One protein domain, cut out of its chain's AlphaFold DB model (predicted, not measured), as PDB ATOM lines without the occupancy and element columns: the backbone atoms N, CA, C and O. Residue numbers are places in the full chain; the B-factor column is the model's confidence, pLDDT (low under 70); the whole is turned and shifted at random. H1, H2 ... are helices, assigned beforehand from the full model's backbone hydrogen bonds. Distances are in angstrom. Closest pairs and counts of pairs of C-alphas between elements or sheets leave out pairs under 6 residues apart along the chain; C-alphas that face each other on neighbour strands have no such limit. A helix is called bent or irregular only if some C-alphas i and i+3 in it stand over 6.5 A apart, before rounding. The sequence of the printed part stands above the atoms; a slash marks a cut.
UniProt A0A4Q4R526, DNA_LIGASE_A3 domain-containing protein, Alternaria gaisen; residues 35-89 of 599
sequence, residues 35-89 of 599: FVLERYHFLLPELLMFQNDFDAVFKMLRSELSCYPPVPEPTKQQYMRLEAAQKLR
ATOM      1  N   PHE A  35       9.424  28.472 -52.843       88.44
ATOM      2  CA  PHE A  35       8.895  29.225 -51.717       88.44
ATOM      3  C   PHE A  35       7.369  29.300 -51.753       88.44
ATOM      4  O   PHE A  35       6.721  29.067 -50.736       88.44
ATOM      5  N   VAL A  36       6.767  29.603 -52.910       89.69
ATOM      6  CA  VAL A  36       5.300  29.656 -53.036       89.69
ATOM      7  C   VAL A  36       4.682  28.283 -52.761       89.69
ATOM      8  O   VAL A  36       3.710  28.186 -52.008       89.69
ATOM      9  N   LEU A  37       5.263  27.218 -53.316       91.56
ATOM     10  CA  LEU A  37       4.790  25.849 -53.119       91.56
ATOM     11  C   LEU A  37       4.927  25.401 -51.655       91.56
ATOM     12  O   LEU A  37       3.985  24.831 -51.105       91.56
ATOM     13  N   GLU A  38       6.043  25.717 -50.994       89.56
ATOM     14  CA  GLU A  38       6.273  25.426 -49.572       89.56
ATOM     15  C   GLU A  38       5.268  26.130 -48.658       89.56
ATOM     16  O   GLU A  38       4.871  25.570 -47.633       89.56
ATOM     17  N   ARG A  39       4.832  27.346 -49.021       89.94
ATOM     18  CA  ARG A  39       3.792  28.075 -48.280       89.94
ATOM     19  C   ARG A  39       2.414  27.449 -48.425       89.94
ATOM     20  O   ARG A  39       1.616  27.578 -47.501       89.94
ATOM     21  N   TYR A  40       2.140  26.785 -49.546       91.31
ATOM     22  CA  TYR A  40       0.897  26.042 -49.721       91.31
ATOM     23  C   TYR A  40       0.931  24.720 -48.949       91.31
ATOM     24  O   TYR A  40       0.017  24.432 -48.181       91.31
ATOM     25  N   HIS A  41       1.982  23.916 -49.138       92.75
ATOM     26  CA  HIS A  41       2.215  22.697 -48.370       92.75
ATOM     27  C   HIS A  41       3.704  22.334 -48.385       92.75
ATOM     28  O   HIS A  41       4.306  22.202 -49.446       92.75
ATOM     29  N   PHE A  42       4.291  22.045 -47.222       91.12
ATOM     30  CA  PHE A  42       5.738  21.790 -47.085       91.12
ATOM     31  C   PHE A  42       6.314  20.589 -47.881       91.12
ATOM     32  O   PHE A  42       7.535  20.471 -47.984       91.12
ATOM     33  N   LEU A  43       5.454  19.699 -48.403       90.81
ATOM     34  CA  LEU A  43       5.805  18.524 -49.221       90.81
ATOM     35  C   LEU A  43       5.642  18.799 -50.720       90.81
ATOM     36  O   LEU A  43       6.148  18.046 -51.544       90.81
ATOM     37  N   LEU A  44       4.915  19.856 -51.090       91.50
ATOM     38  CA  LEU A  44       4.498  20.106 -52.466       91.50
ATOM     39  C   LEU A  44       5.671  20.217 -53.458       91.50
ATOM     40  O   LEU A  44       5.565  19.598 -54.517       91.50
ATOM     41  N   PRO A  45       6.796  20.897 -53.143       89.12
ATOM     42  CA  PRO A  45       7.941  20.931 -54.055       89.12
ATOM     43  C   PRO A  45       8.515  19.538 -54.351       89.12
ATOM     44  O   PRO A  45       8.796  19.202 -55.499       89.12
ATOM     45  N   GLU A  46       8.657  18.701 -53.321       86.75
ATOM     46  CA  GLU A  46       9.215  17.349 -53.441       86.75
ATOM     47  C   GLU A  46       8.260  16.408 -54.180       86.75
ATOM     48  O   GLU A  46       8.699  15.591 -54.989       86.75
ATOM     49  N   LEU A  47       6.950  16.549 -53.956       89.94
ATOM     50  CA  LEU A  47       5.932  15.759 -54.644       89.94
ATOM     51  C   LEU A  47       5.822  16.117 -56.128       89.94
ATOM     52  O   LEU A  47       5.701  15.211 -56.947       89.94
ATOM     53  N   LEU A  48       5.925  17.398 -56.494       88.94
ATOM     54  CA  LEU A  48       5.956  17.826 -57.899       88.94
ATOM     55  C   LEU A  48       7.261  17.426 -58.596       88.94
ATOM     56  O   LEU A  48       7.261  17.083 -59.778       88.94
ATOM     57  N   MET A  49       8.377  17.393 -57.858       85.38
ATOM     58  CA  MET A  49       9.613  16.779 -58.345       85.38
ATOM     59  C   MET A  49       9.457  15.258 -58.517       85.38
ATOM     60  O   MET A  49      10.058  14.683 -59.420       85.38
ATOM     61  N   PHE A  50       8.666  14.587 -57.680       87.94
ATOM     62  CA  PHE A  50       8.408  13.154 -57.801       87.94
ATOM     63  C   PHE A  50       7.501  12.839 -58.999       87.94
ATOM     64  O   PHE A  50       7.887  12.043 -59.853       87.94
ATOM     65  N   GLN A  51       6.348  13.502 -59.114       88.19
ATOM     66  CA  GLN A  51       5.429  13.411 -60.250       88.19
ATOM     67  C   GLN A  51       4.959  14.803 -60.674       88.19
ATOM     68  O   GLN A  51       4.286  15.500 -59.921       88.19
ATOM     69  N   ASN A  52       5.305  15.196 -61.900       85.19
ATOM     70  CA  ASN A  52       5.123  16.558 -62.403       85.19
ATOM     71  C   ASN A  52       3.683  16.813 -62.886       85.19
ATOM     72  O   ASN A  52       3.459  17.097 -64.065       85.19
ATOM     73  N   ASP A  53       2.713  16.653 -61.987       89.88
ATOM     74  CA  ASP A  53       1.289  16.867 -62.235       89.88
ATOM     75  C   ASP A  53       0.578  17.309 -60.946       89.88
ATOM     76  O   ASP A  53       0.591  16.607 -59.931       89.88
ATOM     77  N   PHE A  54      -0.039  18.493 -60.974       90.75
ATOM     78  CA  PHE A  54      -0.694  19.061 -59.795       90.75
ATOM     79  C   PHE A  54      -1.895  18.232 -59.334       90.75
ATOM     80  O   PHE A  54      -2.066  18.046 -58.130       90.75
ATOM     81  N   ASP A  55      -2.713  17.714 -60.251       91.81
ATOM     82  CA  ASP A  55      -3.917  16.959 -59.895       91.81
ATOM     83  C   ASP A  55      -3.551  15.637 -59.213       91.81
ATOM     84  O   ASP A  55      -4.133  15.276 -58.183       91.81
ATOM     85  N   ALA A  56      -2.538  14.946 -59.734       89.31
ATOM     86  CA  ALA A  56      -1.983  13.743 -59.135       89.31
ATOM     87  C   ALA A  56      -1.415  14.017 -57.740       89.31
ATOM     88  O   ALA A  56      -1.771  13.329 -56.780       89.31
ATOM     89  N   VAL A  57      -0.592  15.058 -57.603       91.31
ATOM     90  CA  VAL A  57       0.027  15.419 -56.323       91.31
ATOM     91  C   VAL A  57      -1.020  15.835 -55.289       91.31
ATOM     92  O   VAL A  57      -0.981  15.364 -54.151       91.31
ATOM     93  N   PHE A  58      -2.016  16.646 -55.658       92.62
ATOM     94  CA  PHE A  58      -3.096  17.008 -54.738       92.62
ATOM     95  C   PHE A  58      -3.977  15.816 -54.374       92.62
ATOM     96  O   PHE A  58      -4.456  15.738 -53.242       92.62
ATOM     97  N   LYS A  59      -4.173  14.859 -55.285       92.06
ATOM     98  CA  LYS A  59      -4.848  13.599 -54.965       92.06
ATOM     99  C   LYS A  59      -4.051  12.784 -53.945       92.06
ATOM    100  O   LYS A  59      -4.659  12.274 -53.006       92.06
ATOM    101  N   MET A  60      -2.723  12.708 -54.067       90.31
ATOM    102  CA  MET A  60      -1.851  12.054 -53.076       90.31
ATOM    103  C   MET A  60      -1.929  12.751 -51.710       90.31
ATOM    104  O   MET A  60      -2.147  12.090 -50.696       90.31
ATOM    105  N   LEU A  61      -1.856  14.090 -51.687       91.31
ATOM    106  CA  LEU A  61      -1.998  14.902 -50.469       91.31
ATOM    107  C   LEU A  61      -3.358  14.725 -49.782       91.31
ATOM    108  O   LEU A  61      -3.436  14.738 -48.560       91.31
ATOM    109  N   ARG A  62      -4.436  14.531 -50.548       90.88
ATOM    110  CA  ARG A  62      -5.787  14.295 -50.007       90.88
ATOM    111  C   ARG A  62      -6.055  12.840 -49.613       90.88
ATOM    112  O   ARG A  62      -7.083  12.585 -48.997       90.88
ATOM    113  N   SER A  63      -5.185  11.901 -49.986       89.75
ATOM    114  CA  SER A  63      -5.363  10.464 -49.736       89.75
ATOM    115  C   SER A  63      -4.253   9.911 -48.842       89.75
ATOM    116  O   SER A  63      -4.323  10.055 -47.628       89.75
ATOM    117  N   GLU A  64      -3.214   9.308 -49.417       88.06
ATOM    118  CA  GLU A  64      -2.136   8.609 -48.701       88.06
ATOM    119  C   GLU A  64      -1.350   9.515 -47.738       88.06
ATOM    120  O   GLU A  64      -0.796   9.040 -46.746       88.06
ATOM    121  N   LEU A  65      -1.312  10.820 -48.024       90.94
ATOM    122  CA  LEU A  65      -0.568  11.821 -47.261       90.94
ATOM    123  C   LEU A  65      -1.482  12.789 -46.488       90.94
ATOM    124  O   LEU A  65      -1.008  13.806 -45.986       90.94
ATOM    125  N   SER A  66      -2.773  12.472 -46.330       90.62
ATOM    126  CA  SER A  66      -3.746  13.359 -45.668       90.62
ATOM    127  C   SER A  66      -3.469  13.593 -44.181       90.62
ATOM    128  O   SER A  66      -4.036  14.503 -43.580       90.62
ATOM    129  N   CYS A  67      -2.625  12.762 -43.565       89.88
ATOM    130  CA  CYS A  67      -2.225  12.891 -42.166       89.88
ATOM    131  C   CYS A  67      -1.215  14.022 -41.914       89.88
ATOM    132  O   CYS A  67      -0.990  14.372 -40.756       89.88
ATOM    133  N   TYR A  68      -0.597  14.586 -42.957       91.12
ATOM    134  CA  TYR A  68       0.398  15.647 -42.808       91.12
ATOM    135  C   TYR A  68      -0.253  17.032 -42.903       91.12
ATOM    136  O   TYR A  68      -0.972  17.306 -43.864       91.12
ATOM    137  N   PRO A  69      -0.014  17.936 -41.935       91.62
ATOM    138  CA  PRO A  69      -0.553  19.286 -42.008       91.62
ATOM    139  C   PRO A  69       0.173  20.097 -43.097       91.62
ATOM    140  O   PRO A  69       1.383  19.934 -43.265       91.62
ATOM    141  N   PRO A  70      -0.505  21.045 -43.773       90.12
ATOM    142  CA  PRO A  70       0.131  21.879 -44.795       90.12
ATOM    143  C   PRO A  70       1.336  22.678 -44.279       90.12
ATOM    144  O   PRO A  70       2.342  22.813 -44.977       90.12
ATOM    145  N   VAL A  71       1.259  23.154 -43.031       90.00
ATOM    146  CA  VAL A  71       2.309  23.937 -42.364       90.00
ATOM    147  C   VAL A  71       2.666  23.277 -41.023       90.00
ATOM    148  O   VAL A  71       2.051  23.592 -40.002       90.00
ATOM    149  N   PRO A  72       3.627  22.335 -40.995       89.50
ATOM    150  CA  PRO A  72       4.081  21.700 -39.763       89.50
ATOM    151  C   PRO A  72       5.076  22.578 -39.005       89.50
ATOM    152  O   PRO A  72       5.746  23.440 -39.579       89.50
ATOM    153  N   GLU A  73       5.250  22.269 -37.721       89.31
ATOM    154  CA  GLU A  73       6.315  22.828 -36.887       89.31
ATOM    155  C   GLU A  73       7.702  22.564 -37.519       89.31
ATOM    156  O   GLU A  73       7.985  21.409 -37.860       89.31
ATOM    157  N   PRO A  74       8.587  23.576 -37.661       85.50
ATOM    158  CA  PRO A  74       9.871  23.451 -38.366       85.50
ATOM    159  C   PRO A  74      10.744  22.273 -37.915       85.50
ATOM    160  O   PRO A  74      11.370  21.610 -38.738       85.50
ATOM    161  N   THR A  75      10.733  21.967 -36.619       86.69
ATOM    162  CA  THR A  75      11.483  20.863 -35.997       86.69
ATOM    163  C   THR A  75      11.020  19.479 -36.461       86.69
ATOM    164  O   THR A  75      11.814  18.542 -36.494       86.69
ATOM    165  N   LYS A  76       9.747  19.336 -36.854       87.38
ATOM    166  CA  LYS A  76       9.133  18.062 -37.264       87.38
ATOM    167  C   LYS A  76       9.105  17.864 -38.776       87.38
ATOM    168  O   LYS A  76       8.913  16.737 -39.230       87.38
ATOM    169  N   GLN A  77       9.321  18.923 -39.559       84.75
ATOM    170  CA  GLN A  77       9.204  18.869 -41.021       84.75
ATOM    171  C   GLN A  77      10.127  17.825 -41.647       84.75
ATOM    172  O   GLN A  77       9.698  17.078 -42.520       84.75
ATOM    173  N   GLN A  78      11.384  17.742 -41.201       83.38
ATOM    174  CA  GLN A  78      12.351  16.800 -41.767       83.38
ATOM    175  C   GLN A  78      11.948  15.340 -41.529       83.38
ATOM    176  O   GLN A  78      12.011  14.528 -42.448       83.38
ATOM    177  N   TYR A  79      11.490  15.010 -40.321       85.62
ATOM    178  CA  TYR A  79      11.000  13.667 -40.010       85.62
ATOM    179  C   TYR A  79       9.739  13.328 -40.817       85.62
ATOM    180  O   TYR A  79       9.662  12.258 -41.415       85.62
ATOM    181  N   MET A  80       8.788  14.265 -40.903       89.25
ATOM    182  CA  MET A  80       7.560  14.079 -41.684       89.25
ATOM    183  C   MET A  80       7.837  13.907 -43.182       89.25
ATOM    184  O   MET A  80       7.165  13.107 -43.823       89.25
ATOM    185  N   ARG A  81       8.838  14.607 -43.740       87.19
ATOM    186  CA  ARG A  81       9.296  14.408 -45.128       87.19
ATOM    187  C   ARG A  81       9.781  12.983 -45.362       87.19
ATOM    188  O   ARG A  81       9.359  12.348 -46.321       87.19
ATOM    189  N   LEU A  82      10.620  12.468 -44.464       83.19
ATOM    190  CA  LEU A  82      11.147  11.104 -44.560       83.19
ATOM    191  C   LEU A  82      10.029  10.057 -44.464       83.19
ATOM    192  O   LEU A  82       9.976   9.131 -45.269       83.19
ATOM    193  N   GLU A  83       9.102  10.222 -43.521       87.50
ATOM    194  CA  GLU A  83       7.968   9.307 -43.368       87.50
ATOM    195  C   GLU A  83       7.015   9.366 -44.579       87.50
ATOM    196  O   GLU A  83       6.558   8.334 -45.071       87.50
ATOM    197  N   ALA A  84       6.750  10.565 -45.111       88.00
ATOM    198  CA  ALA A  84       5.950  10.743 -46.319       88.00
ATOM    199  C   ALA A  84       6.625  10.099 -47.539       88.00
ATOM    200  O   ALA A  84       5.966   9.393 -48.303       88.00
ATOM    201  N   ALA A  85       7.943  10.267 -47.691       85.88
ATOM    202  CA  ALA A  85       8.728   9.661 -48.764       85.88
ATOM    203  C   ALA A  85       8.627   8.125 -48.777       85.88
ATOM    204  O   ALA A  85       8.526   7.512 -49.843       85.88
ATOM    205  N   GLN A  86       8.560   7.498 -47.599       83.75
ATOM    206  CA  GLN A  86       8.360   6.052 -47.454       83.75
ATOM    207  C   GLN A  86       6.975   5.567 -47.903       83.75
ATOM    208  O   GLN A  86       6.801   4.363 -48.114       83.75
ATOM    209  N   LYS A  87       6.001   6.459 -48.091       86.88
ATOM    210  CA  LYS A  87       4.663   6.122 -48.602       86.88
ATOM    211  C   LYS A  87       4.549   6.326 -50.117       86.88
ATOM    212  O   LYS A  87       3.657   5.752 -50.728       86.88
ATOM    213  N   LEU A  88       5.489   7.043 -50.741       87.12
ATOM    214  CA  LEU A  88       5.424   7.377 -52.166       87.12
ATOM    215  C   LEU A  88       5.554   6.152 -53.076       87.12
ATOM    216  O   LEU A  88       6.450   5.310 -52.910       87.12
ATOM    217  N   ARG A  89       4.683   6.122 -54.089       87.81
ATOM    218  CA  ARG A  89       4.674   5.177 -55.209       87.81
ATOM    219  C   ARG A  89       4.409   5.942 -56.502       87.81
ATOM    220  O   ARG A  89       3.500   6.763 -56.554       87.81
TER     221      ARG A  89
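Overview. This is residues 35 to 89 of the 599 residues of the protein "DNA_LIGASE_A3 domain-containing protein" of Alternaria gaisen (UniProt A0A4Q4R526). The longest helix, H4, makes one side of a small body, touching no other helix; three short helices, H1, H2 and H3, turn sharply from one to the next, and the long link of residues 63 to 73 leads from H3 to H4. The printed part has 55 residues with four named helices, H1 to H4 in chain order, and no named strand: all helix, compact, radius of gyration of the C-alphas 10.2 A, spans 28 by 24 by 17 A.

Arrangement. H4, residues 74 to 85, is near H2, residues 44 to 50. H2 touches H3, residues 54 to 62, at a steep tilt of 66 degrees, opposite ways; their closest C-alphas, Leu 47 and Val 57, are 6.1 A apart. H1, residues 35 to 40, and H2 touch only at the corner, about perpendicular at 76 degrees; their closest C-alphas, Leu 37 and Leu 44, are 5.8 A apart. H4 is apart from H1 and H3. In H1, H2 and H3 every O i to N i+4 pair is within hydrogen-bond range; in H4, 6 of 8.

Along the chain. H4 spans 17.3 A, from C-alpha 74 at (9.871, 23.451, -38.366) to C-alpha 85 at (8.728, 9.661, -48.764), and is irregular: C-alphas 75 and 78 are 7.1 A apart. H3 spans 12.0 A, H2 9.6 A and H1 8.8 A.

Size, cuts and confidence. The C-alphas farthest apart, Asp 55 and Thr 75, are 28.7 A apart. The printed part has no cut. The links H1 to H2 and H2 to H3 are tight. No printed residue is under 70 in pLDDT.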